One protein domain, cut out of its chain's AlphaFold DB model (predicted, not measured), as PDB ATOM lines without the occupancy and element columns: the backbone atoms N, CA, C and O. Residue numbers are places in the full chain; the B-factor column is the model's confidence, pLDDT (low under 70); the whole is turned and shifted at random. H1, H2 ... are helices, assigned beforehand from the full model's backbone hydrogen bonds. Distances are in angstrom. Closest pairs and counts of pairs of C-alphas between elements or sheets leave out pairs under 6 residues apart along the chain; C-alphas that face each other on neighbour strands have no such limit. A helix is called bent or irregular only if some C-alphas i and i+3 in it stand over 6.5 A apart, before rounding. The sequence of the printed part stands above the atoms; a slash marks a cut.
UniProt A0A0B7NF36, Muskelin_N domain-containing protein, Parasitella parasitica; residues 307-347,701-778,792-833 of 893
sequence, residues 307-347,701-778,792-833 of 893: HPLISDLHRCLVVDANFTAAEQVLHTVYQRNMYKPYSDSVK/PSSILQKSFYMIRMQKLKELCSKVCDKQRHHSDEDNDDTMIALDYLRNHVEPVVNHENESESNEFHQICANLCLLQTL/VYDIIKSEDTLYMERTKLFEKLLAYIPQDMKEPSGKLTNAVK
ATOM      1  N   HIS A 307      10.927  58.062  74.505       95.19
ATOM      2  CA  HIS A 307      10.266  57.274  73.470       95.19
ATOM      3  C   HIS A 307       8.724  57.348  73.604       95.19
ATOM      4  O   HIS A 307       8.221  57.266  74.728       95.19
ATOM      5  N   PRO A 308       7.946  57.404  72.498       95.19
ATOM      6  CA  PRO A 308       6.486  57.553  72.544       95.19
ATOM      7  C   PRO A 308       5.760  56.547  73.446       95.19
ATOM      8  O   PRO A 308       4.931  56.949  74.251       95.19
ATOM      9  N   LEU A 309       6.138  55.261  73.401       95.75
ATOM     10  CA  LEU A 309       5.573  54.233  74.295       95.75
ATOM     11  C   LEU A 309       5.759  54.558  75.784       95.75
ATOM     12  O   LEU A 309       4.907  54.225  76.597       95.75
ATOM     13  N   ILE A 310       6.868  55.198  76.153       96.31
ATOM     14  CA  ILE A 310       7.149  55.554  77.544       96.31
ATOM     15  C   ILE A 310       6.321  56.776  77.954       96.31
ATOM     16  O   ILE A 310       5.748  56.792  79.044       96.31
ATOM     17  N   SER A 311       6.148  57.735  77.039       95.19
ATOM     18  CA  SER A 311       5.212  58.847  77.231       95.19
ATOM     19  C   SER A 311       3.761  58.370  77.353       95.19
ATOM     20  O   SER A 311       3.022  58.883  78.194       95.19
ATOM     21  N   ASP A 312       3.359  57.370  76.566       96.44
ATOM     22  CA  ASP A 312       2.043  56.735  76.667       96.44
ATOM     23  C   ASP A 312       1.875  55.986  77.987       96.44
ATOM     24  O   ASP A 312       0.847  56.145  78.641       96.44
ATOM     25  N   LEU A 313       2.897  55.247  78.435       97.44
ATOM     26  CA  LEU A 313       2.883  54.599  79.744       97.44
ATOM     27  C   LEU A 313       2.703  55.625  80.867       97.44
ATOM     28  O   LEU A 313       1.857  55.428  81.734       97.44
ATOM     29  N   HIS A 314       3.455  56.731  80.842       96.31
ATOM     30  CA  HIS A 314       3.309  57.806  81.824       96.31
ATOM     31  C   HIS A 314       1.897  58.397  81.798       96.31
ATOM     32  O   HIS A 314       1.282  58.577  82.846       96.31
ATOM     33  N   ARG A 315       1.367  58.707  80.610       95.44
ATOM     34  CA  ARG A 315       0.010  59.241  80.460       95.44
ATOM     35  C   ARG A 315      -1.026  58.282  81.047       95.44
ATOM     36  O   ARG A 315      -1.758  58.683  81.943       95.44
ATOM     37  N   CYS A 316      -1.037  57.022  80.613       97.56
ATOM     38  CA  CYS A 316      -2.006  56.038  81.086       97.56
ATOM     39  C   CYS A 316      -1.874  55.772  82.590       97.56
ATOM     40  O   CYS A 316      -2.880  55.757  83.288       97.56
ATOM     41  N   LEU A 317      -0.656  55.581  83.103       97.19
ATOM     42  CA  LEU A 317      -0.434  55.195  84.496       97.19
ATOM     43  C   LEU A 317      -0.531  56.369  85.476       97.19
ATOM     44  O   LEU A 317      -1.147  56.233  86.526       97.19
ATOM     45  N   VAL A 318       0.111  57.496  85.165       95.00
ATOM     46  CA  VAL A 318       0.300  58.612  86.105       95.00
ATOM     47  C   VAL A 318      -0.816  59.640  85.982       95.00
ATOM     48  O   VAL A 318      -1.404  60.019  86.995       95.00
ATOM     49  N   VAL A 319      -1.114  60.066  84.750       92.31
ATOM     50  CA  VAL A 319      -2.072  61.150  84.477       92.31
ATOM     51  C   VAL A 319      -3.508  60.629  84.493       92.31
ATOM     52  O   VAL A 319      -4.330  61.126  85.253       92.31
ATOM     53  N   ASP A 320      -3.795  59.591  83.706       93.81
ATOM     54  CA  ASP A 320      -5.164  59.118  83.465       93.81
ATOM     55  C   ASP A 320      -5.633  58.068  84.491       93.81
ATOM     56  O   ASP A 320      -6.811  57.710  84.505       93.81
ATOM     57  N   ALA A 321      -4.725  57.524  85.314       94.31
ATOM     58  CA  ALA A 321      -4.982  56.388  86.215       94.31
ATOM     59  C   ALA A 321      -5.602  55.156  85.513       94.31
ATOM     60  O   ALA A 321      -6.319  54.353  86.114       94.31
ATOM     61  N   ASN A 322      -5.342  54.995  84.216       96.88
ATOM     62  CA  ASN A 322      -5.823  53.895  83.397       96.88
ATOM     63  C   ASN A 322      -4.823  52.731  83.421       96.88
ATOM     64  O   ASN A 322      -4.017  52.533  82.506       96.88
ATOM     65  N   PHE A 323      -4.897  51.943  84.493       96.50
ATOM     66  CA  PHE A 323      -4.009  50.804  84.736       96.50
ATOM     67  C   PHE A 323      -4.101  49.717  83.653       96.50
ATOM     68  O   PHE A 323      -3.083  49.148  83.277       96.50
ATOM     69  N   THR A 324      -5.289  49.469  83.093       96.31
ATOM     70  CA  THR A 324      -5.471  48.477  82.019       96.31
ATOM     71  C   THR A 324      -4.748  48.899  80.739       96.31
ATOM     72  O   THR A 324      -4.055  48.090  80.124       96.31
ATOM     73  N   ALA A 325      -4.856  50.173  80.348       97.56
ATOM     74  CA  ALA A 325      -4.110  50.695  79.204       97.56
ATOM     75  C   ALA A 325      -2.594  50.685  79.467       97.56
ATOM     76  O   ALA A 325      -1.817  50.358  78.572       97.56
ATOM     77  N   ALA A 326      -2.164  50.966  80.703       98.00
ATOM     78  CA  ALA A 326      -0.759  50.858  81.087       98.00
ATOM     79  C   ALA A 326      -0.219  49.419  80.928       98.00
ATOM     80  O   ALA A 326       0.862  49.240  80.364       98.00
ATOM     81  N   GLU A 327      -0.978  48.388  81.331       97.44
ATOM     82  CA  GLU A 327      -0.606  46.979  81.099       97.44
ATOM     83  C   GLU A 327      -0.457  46.662  79.600       97.44
ATOM     84  O   GLU A 327       0.505  46.007  79.200       97.44
ATOM     85  N   GLN A 328      -1.349  47.172  78.743       97.81
ATOM     86  CA  GLN A 328      -1.258  46.974  77.287       97.81
ATOM     87  C   GLN A 328       0.004  47.606  76.680       97.81
ATOM     88  O   GLN A 328       0.636  47.021  75.791       97.81
ATOM     89  N   VAL A 329       0.412  48.778  77.175       97.69
ATOM     90  CA  VAL A 329       1.671  49.412  76.759       97.69
ATOM     91  C   VAL A 329       2.863  48.542  77.162       97.69
ATOM     92  O   VAL A 329       3.730  48.282  76.328       97.69
ATOM     93  N   LEU A 330       2.894  48.020  78.392       97.06
ATOM     94  CA  LEU A 330       3.963  47.115  78.836       97.06
ATOM     95  C   LEU A 330       3.982  45.789  78.065       97.06
ATOM     96  O   LEU A 330       5.051  45.283  77.728       97.06
ATOM     97  N   HIS A 331       2.818  45.254  77.705       96.88
ATOM     98  CA  HIS A 331       2.734  44.089  76.830       96.88
ATOM     99  C   HIS A 331       3.339  44.379  75.447       96.88
ATOM    100  O   HIS A 331       4.059  43.553  74.888       96.88
ATOM    101  N   THR A 332       3.125  45.585  74.912       97.19
ATOM    102  CA  THR A 332       3.755  46.030  73.658       97.19
ATOM    103  C   THR A 332       5.278  46.150  73.802       97.19
ATOM    104  O   THR A 332       6.017  45.758  72.899       97.19
ATOM    105  N   VAL A 333       5.765  46.660  74.939       95.38
ATOM    106  CA  VAL A 333       7.201  46.712  75.279       95.38
ATOM    107  C   VAL A 333       7.803  45.299  75.299       95.38
ATOM    108  O   VAL A 333       8.858  45.073  74.701       95.38
ATOM    109  N   TYR A 334       7.105  44.334  75.906       96.06
ATOM    110  CA  TYR A 334       7.498  42.924  75.914       96.06
ATOM    111  C   TYR A 334       7.555  42.323  74.502       96.06
ATOM    112  O   TYR A 334       8.589  41.785  74.114       96.06
ATOM    113  N   GLN A 335       6.501  42.488  73.694       96.44
ATOM    114  CA  GLN A 335       6.449  41.975  72.316       96.44
ATOM    115  C   GLN A 335       7.559  42.536  71.417       96.44
ATOM    116  O   GLN A 335       7.994  41.877  70.476       96.44
ATOM    117  N   ARG A 336       8.036  43.752  71.706       94.94
ATOM    118  CA  ARG A 336       9.156  44.390  70.998       94.94
ATOM    119  C   ARG A 336      10.530  44.032  71.579       94.94
ATOM    120  O   ARG A 336      11.515  44.654  71.192       94.94
ATOM    121  N   ASN A 337      10.612  43.061  72.495       93.50
ATOM    122  CA  ASN A 337      11.838  42.618  73.172       93.50
ATOM    123  C   ASN A 337      12.603  43.741  73.894       93.50
ATOM    124  O   ASN A 337      13.816  43.667  74.079       93.50
ATOM    125  N   MET A 338      11.907  44.786  74.347       93.75
ATOM    126  CA  MET A 338      12.557  45.958  74.946       93.75
ATOM    127  C   MET A 338      13.103  45.693  76.358       93.75
ATOM    128  O   MET A 338      13.953  46.442  76.821       93.75
ATOM    129  N   TYR A 339      12.687  44.611  77.025       94.50
ATOM    130  CA  TYR A 339      13.279  44.169  78.295       94.50
ATOM    131  C   TYR A 339      14.594  43.397  78.123       94.50
ATOM    132  O   TYR A 339      15.369  43.290  79.070       94.50
ATOM    133  N   LYS A 340      14.879  42.882  76.918       91.19
ATOM    134  CA  LYS A 340      16.045  42.027  76.657       91.19
ATOM    135  C   LYS A 340      17.383  42.702  77.004       91.19
ATOM    136  O   LYS A 340      18.167  42.073  77.713       91.19
ATOM    137  N   PRO A 341      17.635  43.980  76.645       91.19
ATOM    138  CA  PRO A 341      18.867  44.662  77.044       91.19
ATOM    139  C   PRO A 341      19.051  44.741  78.563       91.19
ATOM    140  O   PRO A 341      20.171  44.602  79.050       91.19
ATOM    141  N   TYR A 342      17.962  44.931  79.319       92.00
ATOM    142  CA  TYR A 342      18.018  44.896  80.778       92.00
ATOM    143  C   TYR A 342      18.391  43.492  81.259       92.00
ATOM    144  O   TYR A 342      19.401  43.354  81.946       92.00
ATOM    145  N   SER A 343      17.657  42.458  80.828       91.06
ATOM    146  CA  SER A 343      17.941  41.054  81.161       91.06
ATOM    147  C   SER A 343      19.400  40.665  80.903       91.06
ATOM    148  O   SER A 343      20.020  40.021  81.744       91.06
ATOM    149  N   ASP A 344      19.974  41.110  79.783       86.56
ATOM    150  CA  ASP A 344      21.346  40.781  79.377       86.56
ATOM    151  C   ASP A 344      22.423  41.577  80.131       86.56
ATOM    152  O   ASP A 344      23.581  41.150  80.194       86.56
ATOM    153  N   SER A 345      22.060  42.742  80.675       84.88
ATOM    154  CA  SER A 345      22.947  43.612  81.460       84.88
ATOM    155  C   SER A 345      22.962  43.276  82.952       84.88
ATOM    156  O   SER A 345      23.918  43.606  83.655       84.88
ATOM    157  N   VAL A 346      21.896  42.641  83.446       88.94
ATOM    158  CA  VAL A 346      21.751  42.300  84.860       88.94
ATOM    159  C   VAL A 346      22.732  41.203  85.242       88.94
ATOM    160  O   VAL A 346      23.013  40.274  84.482       88.94
ATOM    161  N   LYS A 347      23.250  41.316  86.466       89.00
ATOM    162  CA  LYS A 347      24.134  40.300  87.016       89.00
ATOM    163  C   LYS A 347      23.382  38.987  87.220       89.00
ATOM    164  O   LYS A 347      22.246  39.004  87.679       89.00
ATOM    165  N   PRO A 701      12.583  38.277  80.074       93.56
ATOM    166  CA  PRO A 701      11.607  39.302  79.711       93.56
ATOM    167  C   PRO A 701      10.166  39.028  80.170       93.56
ATOM    168  O   PRO A 701       9.422  39.981  80.412       93.56
ATOM    169  N   SER A 702       9.756  37.759  80.286       93.19
ATOM    170  CA  SER A 702       8.389  37.401  80.674       93.19
ATOM    171  C   SER A 702       8.175  37.538  82.183       93.19
ATOM    172  O   SER A 702       7.163  38.115  82.590       93.19
ATOM    173  N   SER A 703       9.151  37.151  83.014       91.06
ATOM    174  CA  SER A 703       9.091  37.399  84.462       91.06
ATOM    175  C   SER A 703       9.117  38.893  84.793       91.06
ATOM    176  O   SER A 703       8.409  39.341  85.696       91.06
ATOM    177  N   ILE A 704       9.846  39.705  84.017       93.81
ATOM    178  CA  ILE A 704       9.824  41.172  84.149       93.81
ATOM    179  C   ILE A 704       8.429  41.736  83.844       93.81
ATOM    180  O   ILE A 704       7.945  42.605  84.577       93.81
ATOM    181  N   LEU A 705       7.765  41.250  82.789       94.94
ATOM    182  CA  LEU A 705       6.404  41.669  82.445       94.94
ATOM    183  C   LEU A 705       5.413  41.297  83.556       94.94
ATOM    184  O   LEU A 705       4.653  42.157  84.001       94.94
ATOM    185  N   GLN A 706       5.456  40.052  84.037       92.00
ATOM    186  CA  GLN A 706       4.596  39.574  85.127       92.00
ATOM    187  C   GLN A 706       4.776  40.417  86.392       92.00
ATOM    188  O   GLN A 706       3.798  40.918  86.948       92.00
ATOM    189  N   LYS A 707       6.028  40.678  86.784       91.94
ATOM    190  CA  LYS A 707       6.344  41.554  87.915       91.94
ATOM    191  C   LYS A 707       5.830  42.978  87.706       91.94
ATOM    192  O   LYS A 707       5.332  43.606  88.636       91.94
ATOM    193  N   SER A 708       5.920  43.494  86.483       95.06
ATOM    194  CA  SER A 708       5.415  44.827  86.156       95.06
ATOM    195  C   SER A 708       3.888  44.910  86.263       95.06
ATOM    196  O   SER A 708       3.370  45.899  86.783       95.06
ATOM    197  N   PHE A 709       3.169  43.865  85.840       94.75
ATOM    198  CA  PHE A 709       1.723  43.754  86.046       94.75
ATOM    199  C   PHE A 709       1.376  43.691  87.526       94.75
ATOM    200  O   PHE A 709       0.565  44.494  87.972       94.75
ATOM    201  N   TYR A 710       2.040  42.835  88.306       93.19
ATOM    202  CA  TYR A 710       1.850  42.791  89.757       93.19
ATOM    203  C   TYR A 710       1.964  44.190  90.386       93.19
ATOM    204  O   TYR A 710       1.056  44.630  91.087       93.19
ATOM    205  N   MET A 711       3.011  44.952  90.050       94.06
ATOM    206  CA  MET A 711       3.210  46.304  90.583       94.06
ATOM    207  C   MET A 711       2.092  47.288  90.192       94.06
ATOM    208  O   MET A 711       1.662  48.088  91.026       94.06
ATOM    209  N   ILE A 712       1.604  47.232  88.946       95.69
ATOM    210  CA  ILE A 712       0.482  48.056  88.463       95.69
ATOM    211  C   ILE A 712      -0.816  47.691  89.190       95.69
ATOM    212  O   ILE A 712      -1.525  48.576  89.675       95.69
ATOM    213  N   ARG A 713      -1.118  46.396  89.302       94.62
ATOM    214  CA  ARG A 713      -2.343  45.906  89.945       94.62
ATOM    215  C   ARG A 713      -2.347  46.195  91.437       94.62
ATOM    216  O   ARG A 713      -3.358  46.649  91.962       94.62
ATOM    217  N   MET A 714      -1.206  46.044  92.103       90.75
ATOM    218  CA  MET A 714      -1.051  46.422  93.507       90.75
ATOM    219  C   MET A 714      -1.266  47.918  93.733       90.75
ATOM    220  O   MET A 714      -1.916  48.297  94.705       90.75
ATOM    221  N   GLN A 715      -0.783  48.784  92.836       92.12
ATOM    222  CA  GLN A 715      -1.065  50.219  92.930       92.12
ATOM    223  C   GLN A 715      -2.555  50.519  92.739       92.12
ATOM    224  O   GLN A 715      -3.125  51.261  93.536       92.12
ATOM    225  N   LYS A 716      -3.208  49.902  91.746       92.75
ATOM    226  CA  LYS A 716      -4.658  50.045  91.556       92.75
ATOM    227  C   LYS A 716      -5.435  49.586  92.789       92.75
ATOM    228  O   LYS A 716      -6.352  50.281  93.215       92.75
ATOM    229  N   LEU A 717      -5.060  48.449  93.375       89.56
ATOM    230  CA  LEU A 717      -5.686  47.939  94.590       89.56
ATOM    231  C   LEU A 717      -5.536  48.934  95.747       89.56
ATOM    232  O   LEU A 717      -6.531  49.260  96.381       89.56
ATOM    233  N   LYS A 718      -4.335  49.483  95.977       86.38
ATOM    234  CA  LYS A 718      -4.110  50.513  97.010       86.38
ATOM    235  C   LYS A 718      -5.023  51.727  96.830       86.38
ATOM    236  O   LYS A 718      -5.545  52.248  97.812       86.38
ATOM    237  N   GLU A 719      -5.240  52.160  95.592       88.25
ATOM    238  CA  GLU A 719      -6.141  53.276  95.287       88.25
ATOM    239  C   GLU A 719      -7.621  52.920  95.469       88.25
ATOM    240  O   GLU A 719      -8.394  53.766  95.915       88.25
ATOM    241  N   LEU A 720      -8.028  51.678  95.181       86.81
ATOM    242  CA  LEU A 720      -9.373  51.190  95.507       86.81
ATOM    243  C   LEU A 720      -9.591  51.162  97.025       86.81
ATOM    244  O   LEU A 720     -10.592  51.690  97.498       86.81
ATOM    245  N   CYS A 721      -8.630  50.644  97.796       82.19
ATOM    246  CA  CYS A 721      -8.702  50.632  99.260       82.19
ATOM    247  C   CYS A 721      -8.789  52.049  99.849       82.19
ATOM    248  O   CYS A 721      -9.534  52.279 100.799       82.19
ATOM    249  N   SER A 722      -8.048  53.005  99.278       78.88
ATOM    250  CA  SER A 722      -8.087  54.416  99.684       78.88
ATOM    251  C   SER A 722      -9.478  55.030  99.485       78.88
ATOM    252  O   SER A 722     -10.023  55.623 100.415       78.88
ATOM    253  N   LYS A 723     -10.116  54.776  98.332       78.31
ATOM    254  CA  LYS A 723     -11.491  55.229  98.050       78.31
ATOM    255  C   LYS A 723     -12.527  54.654  99.014       78.31
ATOM    256  O   LYS A 723     -13.431  55.379  99.421       78.31
ATOM    257  N   VAL A 724     -12.389  53.377  99.379       74.31
ATOM    258  CA  VAL A 724     -13.258  52.730 100.377       74.31
ATOM    259  C   VAL A 724     -13.161  53.465 101.718       74.31
ATOM    260  O   VAL A 724     -14.183  53.795 102.314       74.31
ATOM    261  N   CYS A 725     -11.945  53.802 102.157       68.56
ATOM    262  CA  CYS A 725     -11.722  54.503 103.426       68.56
ATOM    263  C   CYS A 725     -12.256  55.949 103.421       68.56
ATOM    264  O   CYS A 725     -12.770  56.414 104.440       68.56
ATOM    265  N   ASP A 726     -12.161  56.657 102.291       66.19
ATOM    266  CA  ASP A 726     -12.677  58.027 102.147       66.19
ATOM    267  C   ASP A 726     -14.209  58.096 102.254       66.19
ATOM    268  O   ASP A 726     -14.747  59.009 102.886       66.19
ATOM    269  N   LYS A 727     -14.927  57.130 101.664       65.25
ATOM    270  CA  LYS A 727     -16.400  57.107 101.660       65.25
ATOM    271  C   LYS A 727     -17.012  56.621 102.972       65.25
ATOM    272  O   LYS A 727     -18.000  57.205 103.409       65.25
ATOM    273  N   GLN A 728     -16.369  55.673 103.659       62.25
ATOM    274  CA  GLN A 728     -16.813  55.194 104.977       62.25
ATOM    275  C   GLN A 728     -16.896  56.317 106.032       62.25
ATOM    276  O   GLN A 728     -17.704  56.241 106.956       62.25
ATOM    277  N   ARG A 729     -16.130  57.411 105.885       56.72
ATOM    278  CA  ARG A 729     -16.248  58.618 106.734       56.72
ATOM    279  C   ARG A 729     -17.490  59.472 106.457       56.72
ATOM    280  O   ARG A 729     -17.822  60.331 107.273       56.72
ATOM    281  N   HIS A 730     -18.155  59.281 105.321       57.31
ATOM    282  CA  HIS A 730     -19.270  60.111 104.865       57.31
ATOM    283  C   HIS A 730     -20.650  59.428 104.955       57.31
ATOM    284  O   HIS A 730     -21.623  60.046 104.528       57.31
ATOM    285  N   HIS A 731     -20.751  58.242 105.580       55.06
ATOM    286  CA  HIS A 731     -21.994  57.495 105.855       55.06
ATOM    287  C   HIS A 731     -22.983  57.497 104.676       55.06
ATOM    288  O   HIS A 731     -24.039  58.135 104.731       55.06
ATOM    289  N   SER A 732     -22.642  56.780 103.604       52.38
ATOM    290  CA  SER A 732     -23.542  56.560 102.467       52.38
ATOM    291  C   SER A 732     -23.862  55.076 102.298       52.38
ATOM    292  O   SER A 732     -22.966  54.247 102.341       52.38
ATOM    293  N   ASP A 733     -25.120  54.727 102.016       52.81
ATOM    294  CA  ASP A 733     -25.564  53.336 101.781       52.81
ATOM    295  C   ASP A 733     -24.876  52.639 100.569       52.81
ATOM    296  O   ASP A 733     -25.110  51.459 100.314       52.81
ATOM    297  N   GLU A 734     -24.006  53.342  99.825       54.28
ATOM    298  CA  GLU A 734     -23.164  52.815  98.733       54.28
ATOM    299  C   GLU A 734     -21.860  52.128  99.218       54.28
ATOM    300  O   GLU A 734     -21.142  51.537  98.411       54.28
ATOM    301  N   ASP A 735     -21.552  52.150 100.523       56.31
ATOM    302  CA  ASP A 735     -20.268  51.701 101.105       56.31
ATOM    303  C   ASP A 735     -19.946  50.200 100.890       56.31
ATOM    304  O   ASP A 735     -18.785  49.771 100.961       56.31
ATOM    305  N   ASN A 736     -20.961  49.381 100.595       64.31
ATOM    306  CA  ASN A 736     -20.792  47.945 100.368       64.31
ATOM    307  C   ASN A 736     -20.281  47.618  98.946       64.31
ATOM    308  O   ASN A 736     -19.589  46.619  98.765       64.31
ATOM    309  N   ASP A 737     -20.567  48.458  97.944       73.69
ATOM    310  CA  ASP A 737     -20.223  48.171  96.539       73.69
ATOM    311  C   ASP A 737     -18.719  48.358  96.271       73.69
ATOM    312  O   ASP A 737     -18.058  47.467  95.742       73.69
ATOM    313  N   ASP A 738     -18.122  49.455  96.748       76.81
ATOM    314  CA  ASP A 738     -16.687  49.727  96.556       76.81
ATOM    315  C   ASP A 738     -15.784  48.729  97.301       76.81
ATOM    316  O   ASP A 738     -14.726  48.336  96.796       76.81
ATOM    317  N   THR A 739     -16.209  48.274  98.485       79.50
ATOM    318  CA  THR A 739     -15.502  47.229  99.243       79.50
ATOM    319  C   THR A 739     -15.520  45.906  98.476       79.50
ATOM    320  O   THR A 739     -14.490  45.234  98.362       79.50
ATOM    321  N   MET A 740     -16.669  45.554  97.888       82.12
ATOM    322  CA  MET A 740     -16.802  44.371  97.039       82.12
ATOM    323  C   MET A 740     -15.982  44.487  95.751       82.12
ATOM    324  O   MET A 740     -15.339  43.513  95.367       82.12
ATOM    325  N   ILE A 741     -15.912  45.670  95.130       86.62
ATOM    326  CA  ILE A 741     -15.052  45.929  93.962       86.62
ATOM    327  C   ILE A 741     -13.570  45.721  94.313       86.62
ATOM    328  O   ILE A 741     -12.832  45.108  93.538       86.62
ATOM    329  N   ALA A 742     -13.114  46.201  95.474       86.12
ATOM    330  CA  ALA A 742     -11.733  46.011  95.919       86.12
ATOM    331  C   ALA A 742     -11.411  44.532  96.206       86.12
ATOM    332  O   ALA A 742     -10.357  44.043  95.790       86.12
ATOM    333  N   LEU A 743     -12.327  43.809  96.863       85.88
ATOM    334  CA  LEU A 743     -12.208  42.370  97.138       85.88
ATOM    335  C   LEU A 743     -12.192  41.531  95.855       85.88
ATOM    336  O   LEU A 743     -11.350  40.642  95.709       85.88
ATOM    337  N   ASP A 744     -13.094  41.818  94.917       89.50
ATOM    338  CA  ASP A 744     -13.152  41.130  93.628       89.50
ATOM    339  C   ASP A 744     -11.868  41.371  92.825       89.50
ATOM    340  O   ASP A 744     -11.268  40.436  92.290       89.50
ATOM    341  N   TYR A 745     -11.366  42.609  92.836       91.06
ATOM    342  CA  TYR A 745     -10.117  42.950  92.168       91.06
ATOM    343  C   TYR A 745      -8.899  42.251  92.788       91.06
ATOM    344  O   TYR A 745      -8.055  41.716  92.063       91.06
ATOM    345  N   LEU A 746      -8.811  42.210  94.120       89.56
ATOM    346  CA  LEU A 746      -7.777  41.465  94.842       89.56
ATOM    347  C   LEU A 746      -7.771  39.987  94.420       89.56
ATOM    348  O   LEU A 746      -6.717  39.453  94.073       89.56
ATOM    349  N   ARG A 747      -8.947  39.349  94.401       89.12
ATOM    350  CA  ARG A 747      -9.099  37.919  94.110       89.12
ATOM    351  C   ARG A 747      -8.839  37.568  92.646       89.12
ATOM    352  O   ARG A 747      -8.171  36.583  92.373       89.12
ATOM    353  N   ASN A 748      -9.374  38.348  91.710       91.62
ATOM    354  CA  ASN A 748      -9.374  37.974  90.291       91.62
ATOM    355  C   ASN A 748      -8.200  38.565  89.505       91.62
ATOM    356  O   ASN A 748      -7.875  38.075  88.422       91.62
ATOM    357  N   HIS A 749      -7.570  39.629  90.011       90.19
ATOM    358  CA  HIS A 749      -6.517  40.335  89.281       90.19
ATOM    359  C   HIS A 749      -5.176  40.369  90.009       90.19
ATOM    360  O   HIS A 749      -4.153  40.303  89.325       90.19
ATOM    361  N   VAL A 750      -5.144  40.473  91.340       89.56
ATOM    362  CA  VAL A 750      -3.880  40.541  92.094       89.56
ATOM    363  C   VAL A 750      -3.364  39.151  92.445       89.56
ATOM    364  O   VAL A 750      -2.242  38.842  92.062       89.56
ATOM    365  N   GLU A 751      -4.168  38.317  93.111       88.12
ATOM    366  CA  GLU A 751      -3.761  36.971  93.555       88.12
ATOM    367  C   GLU A 751      -3.120  36.120  92.439       88.12
ATOM    368  O   GLU A 751      -2.015  35.623  92.667       88.12
ATOM    369  N   PRO A 752      -3.654  36.080  91.198       89.38
ATOM    370  CA  PRO A 752      -3.085  35.239  90.142       89.38
ATOM    371  C   PRO A 752      -1.688  35.654  89.662       89.38
ATOM    372  O   PRO A 752      -1.071  34.931  88.883       89.38
ATOM    373  N   VAL A 753      -1.214  36.847  90.039       87.56
ATOM    374  CA  VAL A 753       0.102  37.374  89.642       87.56
ATOM    375  C   VAL A 753       1.062  37.542  90.822       87.56
ATOM    376  O   VAL A 753       2.155  38.069  90.626       87.56
ATOM    377  N   VAL A 754       0.682  37.119  92.034       86.81
ATOM    378  CA  VAL A 754       1.572  37.146  93.205       86.81
ATOM    379  C   VAL A 754       2.568  35.997  93.111       86.81
ATOM    380  O   VAL A 754       2.181  34.833  93.012       86.81
ATOM    381  N   ASN A 755       3.863  36.299  93.209       83.38
ATOM    382  CA  ASN A 755       4.860  35.254  93.389       83.38
ATOM    383  C   ASN A 755       5.007  34.905  94.879       83.38
ATOM    384  O   ASN A 755       5.707  35.593  95.622       83.38
ATOM    385  N   HIS A 756       4.388  33.805  95.311       83.44
ATOM    386  CA  HIS A 756       4.464  33.333  96.699       83.44
ATOM    387  C   HIS A 756       5.836  32.771  97.109       83.44
ATOM    388  O   HIS A 756       6.086  32.606  98.301       83.44
ATOM    389  N   GLU A 757       6.746  32.519  96.164       79.06
ATOM    390  CA  GLU A 757       8.145  32.194  96.482       79.06
ATOM    391  C   GLU A 757       8.941  33.444  96.886       79.06
ATOM    392  O   GLU A 757       9.980  33.348  97.542       79.06
ATOM    393  N   ASN A 758       8.453  34.637  96.524       80.31
ATOM    394  CA  ASN A 758       9.032  35.903  96.944       80.31
ATOM    395  C   ASN A 758       8.400  36.360  98.267       80.31
ATOM    396  O   ASN A 758       7.296  36.907  98.300       80.31
ATOM    397  N   GLU A 759       9.148  36.203  99.359       81.81
ATOM    398  CA  GLU A 759       8.715  36.573 100.711       81.81
ATOM    399  C   GLU A 759       8.243  38.036 100.806       81.81
ATOM    400  O   GLU A 759       7.258  38.328 101.481       81.81
ATOM    401  N   SER A 760       8.880  38.964 100.084       80.12
ATOM    402  CA  SER A 760       8.478  40.376 100.094       80.12
ATOM    403  C   SER A 760       7.120  40.601  99.429       80.12
ATOM    404  O   SER A 760       6.321  41.375  99.952       80.12
ATOM    405  N   GLU A 761       6.867  39.965  98.282       83.69
ATOM    406  CA  GLU A 761       5.590  40.095  97.562       83.69
ATOM    407  C   GLU A 761       4.466  39.413  98.343       83.69
ATOM    408  O   GLU A 761       3.378  39.977  98.478       83.69
ATOM    409  N   SER A 762       4.752  38.247  98.931       84.81
ATOM    410  CA  SER A 762       3.797  37.532  99.776       84.81
ATOM    411  C   SER A 762       3.460  38.316 101.047       84.81
ATOM    412  O   SER A 762       2.290  38.384 101.417       84.81
ATOM    413  N   ASN A 763       4.442  38.948 101.696       83.56
ATOM    414  CA  ASN A 763       4.208  39.777 102.882       83.56
ATOM    415  C   ASN A 763       3.395  41.035 102.549       83.56
ATOM    416  O   ASN A 763       2.455  41.360 103.275       83.56
ATOM    417  N   GLU A 764       3.710  41.722 101.444       82.75
ATOM    418  CA  GLU A 764       2.940  42.892 101.001       82.75
ATOM    419  C   GLU A 764       1.487  42.509 100.674       82.75
ATOM    420  O   GLU A 764       0.555  43.194 101.103       82.75
ATOM    421  N   PHE A 765       1.284  41.387  99.980       84.50
ATOM    422  CA  PHE A 765      -0.042  40.845  99.688       84.50
ATOM    423  C   PHE A 765      -0.818  40.516 100.971       84.50
ATOM    424  O   PHE A 765      -1.931  41.007 101.154       84.50
ATOM    425  N   HIS A 766      -0.219  39.765 101.905       83.69
ATOM    426  CA  HIS A 766      -0.854  39.416 103.180       83.69
ATOM    427  C   HIS A 766      -1.238  40.649 104.001       83.69
ATOM    428  O   HIS A 766      -2.319  40.677 104.591       83.69
ATOM    429  N   GLN A 767      -0.392  41.680 104.015       81.06
ATOM    430  CA  GLN A 767      -0.673  42.912 104.743       81.06
ATOM    431  C   GLN A 767      -1.887  43.652 104.167       81.06
ATOM    432  O   GLN A 767      -2.740  44.111 104.928       81.06
ATOM    433  N   ILE A 768      -2.012  43.741 102.838       77.00
ATOM    434  CA  ILE A 768      -3.182  44.375 102.216       77.00
ATOM    435  C   ILE A 768      -4.447  43.539 102.438       77.00
ATOM    436  O   ILE A 768      -5.482  44.113 102.771       77.00
ATOM    437  N   CYS A 769      -4.366  42.209 102.331       78.94
ATOM    438  CA  CYS A 769      -5.482  41.313 102.651       78.94
ATOM    439  C   CYS A 769      -5.964  41.505 104.095       78.94
ATOM    440  O   CYS A 769      -7.161  41.662 104.330       78.94
ATOM    441  N   ALA A 770      -5.037  41.549 105.059       76.94
ATOM    442  CA  ALA A 770      -5.362  41.789 106.462       76.94
ATOM    443  C   ALA A 770      -6.051  43.148 106.653       76.94
ATOM    444  O   ALA A 770      -7.086  43.221 107.307       76.94
ATOM    445  N   ASN A 771      -5.531  44.206 106.027       70.56
ATOM    446  CA  ASN A 771      -6.114  45.545 106.118       70.56
ATOM    447  C   ASN A 771      -7.533  45.603 105.534       70.56
ATOM    448  O   ASN A 771      -8.411  46.216 106.134       70.56
ATOM    449  N   LEU A 772      -7.778  44.943 104.398       72.06
ATOM    450  CA  LEU A 772      -9.093  44.920 103.754       72.06
ATOM    451  C   LEU A 772     -10.141  44.182 104.606       72.06
ATOM    452  O   LEU A 772     -11.276  44.636 104.719       72.06
ATOM    453  N   CYS A 773      -9.746  43.077 105.244       66.69
ATOM    454  CA  CYS A 773     -10.617  42.301 106.128       66.69
ATOM    455  C   CYS A 773     -10.870  43.000 107.475       66.69
ATOM    456  O   CYS A 773     -11.968  42.911 108.021       66.69
ATOM    457  N   LEU A 774      -9.875  43.716 108.014       63.81
ATOM    458  CA  LEU A 774      -9.993  44.430 109.291       63.81
ATOM    459  C   LEU A 774     -10.829  45.718 109.186       63.81
ATOM    460  O   LEU A 774     -11.406  46.146 110.187       63.81
ATOM    461  N   LEU A 775     -10.963  46.301 107.989       55.16
ATOM    462  CA  LEU A 775     -11.842  47.451 107.736       55.16
ATOM    463  C   LEU A 775     -13.322  47.140 108.025       55.16
ATOM    464  O   LEU A 775     -14.039  48.022 108.483       55.16
ATOM    465  N   GLN A 776     -13.775  45.893 107.842       45.56
ATOM    466  CA  GLN A 776     -15.143  45.488 108.203       45.56
ATOM    467  C   GLN A 776     -15.347  45.347 109.721       45.56
ATOM    468  O   GLN A 776     -16.451  45.560 110.210       45.56
ATOM    469  N   THR A 777     -14.295  45.022 110.480       42.16
ATOM    470  CA  THR A 777     -14.393  44.757 111.931       42.16
ATOM    471  C   THR A 777     -14.367  46.007 112.816       42.16
ATOM    472  O   THR A 777     -14.617  45.907 114.012       42.16
ATOM    473  N   LEU A 778     -14.073  47.187 112.260       40.41
ATOM    474  CA  LEU A 778     -13.977  48.448 113.013       40.41
ATOM    475  C   LEU A 778     -15.304  49.217 113.120       40.41
ATOM    476  O   LEU A 778     -15.360  50.212 113.839       40.41
ATOM    477  N   VAL A 792      -5.044  56.358 109.682       45.03
ATOM    478  CA  VAL A 792      -6.114  56.651 108.704       45.03
ATOM    479  C   VAL A 792      -5.732  57.853 107.829       45.03
ATOM    480  O   VAL A 792      -6.085  57.903 106.652       45.03
ATOM    481  N   TYR A 793      -4.925  58.782 108.358       45.97
ATOM    482  CA  TYR A 793      -4.365  59.909 107.601       45.97
ATOM    483  C   TYR A 793      -3.396  59.485 106.479       45.97
ATOM    484  O   TYR A 793      -3.243  60.222 105.511       45.97
ATOM    485  N   ASP A 794      -2.772  58.303 106.576       47.41
ATOM    486  CA  ASP A 794      -1.843  57.772 105.561       47.41
ATOM    487  C   ASP A 794      -2.569  57.138 104.354       47.41
ATOM    488  O   ASP A 794      -1.975  56.903 103.294       47.41
ATOM    489  N   ILE A 795      -3.869  56.856 104.497       51.22
ATOM    490  CA  ILE A 795      -4.693  56.214 103.464       51.22
ATOM    491  C   ILE A 795      -5.459  57.249 102.630       51.22
ATOM    492  O   ILE A 795      -5.657  57.030 101.434       51.22
ATOM    493  N   ILE A 796      -5.828  58.390 103.215       55.44
ATOM    494  CA  ILE A 796      -6.498  59.490 102.509       55.44
ATOM    495  C   ILE A 796      -5.450  60.304 101.759       55.44
ATOM    496  O   ILE A 796      -4.676  61.065 102.343       55.44
ATOM    497  N   LYS A 797      -5.401  60.129 100.441       66.44
ATOM    498  CA  LYS A 797      -4.366  60.721  99.595       66.44
ATOM    499  C   LYS A 797      -4.962  61.821  98.731       66.44
ATOM    500  O   LYS A 797      -5.932  61.599  98.012       66.44
ATOM    501  N   SER A 798      -4.371  63.014  98.788       74.75
ATOM    502  CA  SER A 798      -4.694  64.073  97.837       74.75
ATOM    503  C   SER A 798      -4.332  63.645  96.411       74.75
ATOM    504  O   SER A 798      -3.501  62.764  96.183       74.75
ATOM    505  N   GLU A 799      -4.930  64.299  95.419       78.44
ATOM    506  CA  GLU A 799      -4.621  64.034  94.011       78.44
ATOM    507  C   GLU A 799      -3.118  64.213  93.709       78.44
ATOM    508  O   GLU A 799      -2.525  63.412  92.984       78.44
ATOM    509  N   ASP A 800      -2.468  65.176  94.370       80.38
ATOM    510  CA  ASP A 800      -1.021  65.394  94.281       80.38
ATOM    511  C   ASP A 800      -0.196  64.243  94.885       80.38
ATOM    512  O   ASP A 800       0.862  63.890  94.350       80.38
ATOM    513  N   THR A 801      -0.645  63.625  95.987       85.00
ATOM    514  CA  THR A 801       0.075  62.481  96.566       85.00
ATOM    515  C   THR A 801      -0.102  61.224  95.719       85.00
ATOM    516  O   THR A 801       0.885  60.519  95.498       85.00
ATOM    517  N   LEU A 802      -1.292  60.982  95.158       88.50
ATOM    518  CA  LEU A 802      -1.525  59.895  94.195       88.50
ATOM    519  C   LEU A 802      -0.679  60.065  92.930       88.50
ATOM    520  O   LEU A 802      -0.038  59.112  92.480       88.50
ATOM    521  N   TYR A 803      -0.604  61.284  92.389       90.12
ATOM    522  CA  TYR A 803       0.266  61.602  91.257       90.12
ATOM    523  C   TYR A 803       1.729  61.249  91.559       90.12
ATOM    524  O   TYR A 803       2.404  60.589  90.760       90.12
ATOM    525  N   MET A 804       2.225  61.633  92.738       89.38
ATOM    526  CA  MET A 804       3.591  61.331  93.164       89.38
ATOM    527  C   MET A 804       3.831  59.822  93.336       89.38
ATOM    528  O   MET A 804       4.903  59.330  92.980       89.38
ATOM    529  N   GLU A 805       2.869  59.064  93.860       90.44
ATOM    530  CA  GLU A 805       2.989  57.609  94.005       90.44
ATOM    531  C   GLU A 805       3.000  56.877  92.669       90.44
ATOM    532  O   GLU A 805       3.875  56.039  92.436       90.44
ATOM    533  N   ARG A 806       2.094  57.241  91.758       94.75
ATOM    534  CA  ARG A 806       2.088  56.702  90.394       94.75
ATOM    535  C   ARG A 806       3.372  57.068  89.653       94.75
ATOM    536  O   ARG A 806       3.918  56.226  88.949       94.75
ATOM    537  N   THR A 807       3.910  58.272  89.870       93.00
ATOM    538  CA  THR A 807       5.222  58.680  89.332       93.00
ATOM    539  C   THR A 807       6.346  57.795  89.876       93.00
ATOM    540  O   THR A 807       7.167  57.307  89.104       93.00
ATOM    541  N   LYS A 808       6.364  57.501  91.185       93.25
ATOM    542  CA  LYS A 808       7.338  56.564  91.777       93.25
ATOM    543  C   LYS A 808       7.204  55.157  91.194       93.25
ATOM    544  O   LYS A 808       8.212  54.498  90.954       93.25
ATOM    545  N   LEU A 809       5.979  54.675  90.973       95.62
ATOM    546  CA  LEU A 809       5.751  53.391  90.311       95.62
ATOM    547  C   LEU A 809       6.280  53.412  88.871       95.62
ATOM    548  O   LEU A 809       7.003  52.498  88.480       95.62
ATOM    549  N   PHE A 810       5.969  54.458  88.108       95.94
ATOM    550  CA  PHE A 810       6.483  54.654  86.756       95.94
ATOM    551  C   PHE A 810       8.018  54.616  86.729       95.94
ATOM    552  O   PHE A 810       8.588  53.850  85.958       95.94
ATOM    553  N   GLU A 811       8.696  55.332  87.631       93.25
ATOM    554  CA  GLU A 811      10.160  55.295  87.761       93.25
ATOM    555  C   GLU A 811      10.693  53.882  88.056       93.25
ATOM    556  O   GLU A 811      11.702  53.475  87.477       93.25
ATOM    557  N   LYS A 812      10.004  53.099  88.901       94.94
ATOM    558  CA  LYS A 812      10.370  51.692  89.143       94.94
ATOM    559  C   LYS A 812      10.224  50.836  87.883       94.94
ATOM    560  O   LYS A 812      11.098  50.019  87.614       94.94
ATOM    561  N   LEU A 813       9.158  51.023  87.103       95.81
ATOM    562  CA  LEU A 813       8.952  50.306  85.837       95.81
ATOM    563  C   LEU A 813      10.017  50.677  84.798       95.81
ATOM    564  O   LEU A 813      10.495  49.812  84.061       95.81
ATOM    565  N   LEU A 814      10.453  51.942  84.778       94.25
ATOM    566  CA  LEU A 814      11.538  52.386  83.908       94.25
ATOM    567  C   LEU A 814      12.870  51.712  84.222       94.25
ATOM    568  O   LEU A 814      13.727  51.700  83.344       94.25
ATOM    569  N   ALA A 815      13.083  51.128  85.405       93.06
ATOM    570  CA  ALA A 815      14.320  50.404  85.705       93.06
ATOM    571  C   ALA A 815      14.611  49.299  84.671       93.06
ATOM    572  O   ALA A 815      15.770  49.094  84.321       93.06
ATOM    573  N   TYR A 816      13.563  48.681  84.117       94.00
ATOM    574  CA  TYR A 816      13.649  47.583  83.149       94.00
ATOM    575  C   TYR A 816      13.770  48.025  81.684       94.00
ATOM    576  O   TYR A 816      13.972  47.196  80.800       94.00
ATOM    577  N   ILE A 817      13.612  49.319  81.405       93.69
ATOM    578  CA  ILE A 817      13.617  49.863  80.042       93.69
ATOM    579  C   ILE A 817      15.056  50.257  79.639       93.69
ATOM    580  O   ILE A 817      15.862  50.596  80.510       93.69
ATOM    581  N   PRO A 818      15.428  50.245  78.349       91.06
ATOM    582  CA  PRO A 818      16.718  50.752  77.877       91.06
ATOM    583  C   PRO A 818      16.893  52.259  78.124       91.06
ATOM    584  O   PRO A 818      15.929  53.023  78.088       91.06
ATOM    585  N   GLN A 819      18.117  52.710  78.415       87.94
ATOM    586  CA  GLN A 819      18.374  54.103  78.818       87.94
ATOM    587  C   GLN A 819      18.124  55.125  77.696       87.94
ATOM    588  O   GLN A 819      17.709  56.245  77.980       87.94
ATOM    589  N   ASP A 820      18.354  54.749  76.442       86.88
ATOM    590  CA  ASP A 820      18.124  55.560  75.238       86.88
ATOM    591  C   ASP A 820      16.641  55.877  74.996       86.88
ATOM    592  O   ASP A 820      16.310  56.886  74.375       86.88
ATOM    593  N   MET A 821      15.740  55.055  75.536       91.44
ATOM    594  CA  MET A 821      14.298  55.273  75.451       91.44
ATOM    595  C   MET A 821      13.746  56.189  76.544       91.44
ATOM    596  O   MET A 821      12.604  56.636  76.426       91.44
ATOM    597  N   LYS A 822      14.504  56.433  77.616       92.25
ATOM    598  CA  LYS A 822      14.034  57.143  78.813       92.25
ATOM    599  C   LYS A 822      14.247  58.648  78.715       92.25
ATOM    600  O   LYS A 822      14.963  59.164  77.854       92.25
ATOM    601  N   GLU A 823      13.658  59.348  79.675       90.12
ATOM    602  CA  GLU A 823      14.056  60.702  80.037       90.12
ATOM    603  C   GLU A 823      15.547  60.789  80.453       90.12
ATOM    604  O   GLU A 823      16.147  59.790  80.873       90.12
ATOM    605  N   PRO A 824      16.171  61.983  80.384       89.12
ATOM    606  CA  PRO A 824      17.553  62.176  80.819       89.12
ATOM    607  C   PRO A 824      17.771  61.781  82.287       89.12
ATOM    608  O   PRO A 824      16.974  62.121  83.167       89.12
ATOM    609  N   SER A 825      18.894  61.118  82.577       83.69
ATOM    610  CA  SER A 825      19.259  60.694  83.940       83.69
ATOM    611  C   SER A 825      19.574  61.872  84.873       83.69
ATOM    612  O   SER A 825      19.362  61.784  86.083       83.69
ATOM    613  N   GLY A 826      20.043  62.991  84.314       82.31
ATOM    614  CA  GLY A 826      20.333  64.216  85.053       82.31
ATOM    615  C   GLY A 826      19.092  64.877  85.665       82.31
ATOM    616  O   GLY A 826      17.947  64.603  85.300       82.31
ATOM    617  N   LYS A 827      19.333  65.799  86.602       85.31
ATOM    618  CA  LYS A 827      18.311  66.691  87.162       85.31
ATOM    619  C   LYS A 827      18.645  68.125  86.785       85.31
ATOM    620  O   LYS A 827      19.795  68.534  86.922       85.31
ATOM    621  N   LEU A 828      17.640  68.904  86.381       86.75
ATOM    622  CA  LEU A 828      17.825  70.315  86.025       86.75
ATOM    623  C   LEU A 828      18.454  71.124  87.174       86.75
ATOM    624  O   LEU A 828      19.275  72.006  86.946       86.75
ATOM    625  N   THR A 829      18.140  70.769  88.420       84.56
ATOM    626  CA  THR A 829      18.711  71.389  89.624       84.56
ATOM    627  C   THR A 829      20.231  71.251  89.719       84.56
ATOM    628  O   THR A 829      20.864  72.097  90.340       84.56
ATOM    629  N   ASN A 830      20.836  70.244  89.078       82.06
ATOM    630  CA  ASN A 830      22.291  70.054  89.077       82.06
ATOM    631  C   ASN A 830      23.021  71.132  88.261       82.06
ATOM    632  O   ASN A 830      24.217  71.335  88.452       82.06
ATOM    633  N   ALA A 831      22.316  71.856  87.382       77.69
ATOM    634  CA  ALA A 831      22.881  73.013  86.690       77.69
ATOM    635  C   ALA A 831      23.229  74.158  87.663       77.69
ATOM    636  O   ALA A 831      24.064  75.012  87.355       77.69
ATOM    637  N   VAL A 832      22.622  74.176  88.856       78.69
ATOM    638  CA  VAL A 832      22.920  75.160  89.896       78.69
ATOM    639  C   VAL A 832      24.212  74.765  90.613       78.69
ATOM    640  O   VAL A 832      24.222  73.940  91.525       78.69
ATOM    641  N   LYS A 833      25.326  75.395  90.230       72.88
ATOM    642  CA  LYS A 833      26.606  75.245  90.934       72.88
ATOM    643  C   LYS A 833      26.569  76.023  92.250       72.88
ATOM    644  O   LYS A 833      26.741  77.242  92.266       72.88
TER     645      LYS A 833
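This is residues 307 to 347, 701 to 778 and 792 to 833 of the 893 residues of the protein "Muskelin_N domain-containing protein" of Parasitella parasitica (UniProt A0A0B7NF36). The long helix H4 runs through a six-helix up-and-down bundle in which each helix runs against the one before it in the chain. H1, H2 and H7 form a four-helix group with the first half of H4, H5 folds back along the later part of H4, and H6 sits more loosely beside H4 and H5. Short H3 lies across the bundle near the beginning of H4, and residues 824 to 833, with tiny H8, stick out as a tail. The printed part has 161 residues with eight named helices, H1 to H8 in order, and no named strand; its class is all helix. It is compact, with a radius of gyration of the C-alphas of 17.7 A and spans of 51 by 42 by 26 A.

Find C-alpha 701 at (11.607, 39.302, 79.711); from there H4, residues 701 to 728, runs 41.2 A to C-alpha 728 at (-16.813, 55.194, 104.977). H5, residues 735 to 753, is 27.4 A long, and H6, residues 759 to 777, is 27.0 A. Look earlier for H1, residues 308 to 319, 15.1 A; H2, residues 323 to 335, 18.5 A; and H3, residues 340 to 345. Later come H7, residues 799 to 814, 22.3 A, and H8, residues 828 to 831, ending at C-alpha 831, (22.881, 73.013, 86.690).

Start at H4, the hub, which touches H2, H5 and H7. H4 and H5 form a helical hairpin at a shallow tilt of 12 degrees, closest at the C-alphas of Tyr 710 and Val 753, 5.7 A. H5 has a kink of 27 degrees near residue 747 and is only just irregular, C-alphas 748 and 751 being 6.6 A apart. H2 runs opposite ways to H4 at 5 degrees, a shallow tilt, closest at the C-alphas of Glu 327 and Phe 709, 6.3 A. Residues 806 to 813 of H7 touch residues 708 to 715 of H4, closest at the C-alphas of Ser 708 and Leu 813, 6.5 A. H1 touches H2, its hairpin partner, at the C-alphas of Cys 316 and Ala 326, 5.3 A, and H7 at those of Val 318 and Arg 806, 5.0 A. H6 is close but not clearly touching H4, the C-alphas of Cys 721 and Leu 772 being 7.3 A apart. H3 is close but not clearly touching H4, about perpendicular at 77 degrees, closest at the C-alphas of Lys 340 and Pro 701, 6.0 A. In H1, H2, H3, H4 and H7 every O i to N i+4 pair is within hydrogen-bond range; H5 has 11 of 15, H6 13 of 15, and H8 is too short for such a pair.

The C-alphas farthest apart, those of Asp 733 and Lys 833, are 57.6 A apart. Residues 348 to 700 are not printed, with 14.5 A between C-alphas 347 and 701; residues 779 to 791 are not printed either, with 12.2 A between C-alphas 778 and 792. The link from H7 to H8 is long, 13 residues. Mean pLDDT of the printed part is 84.2, and it is under 70 at residues 725 to 736, 773 to 778 and 792 to 797.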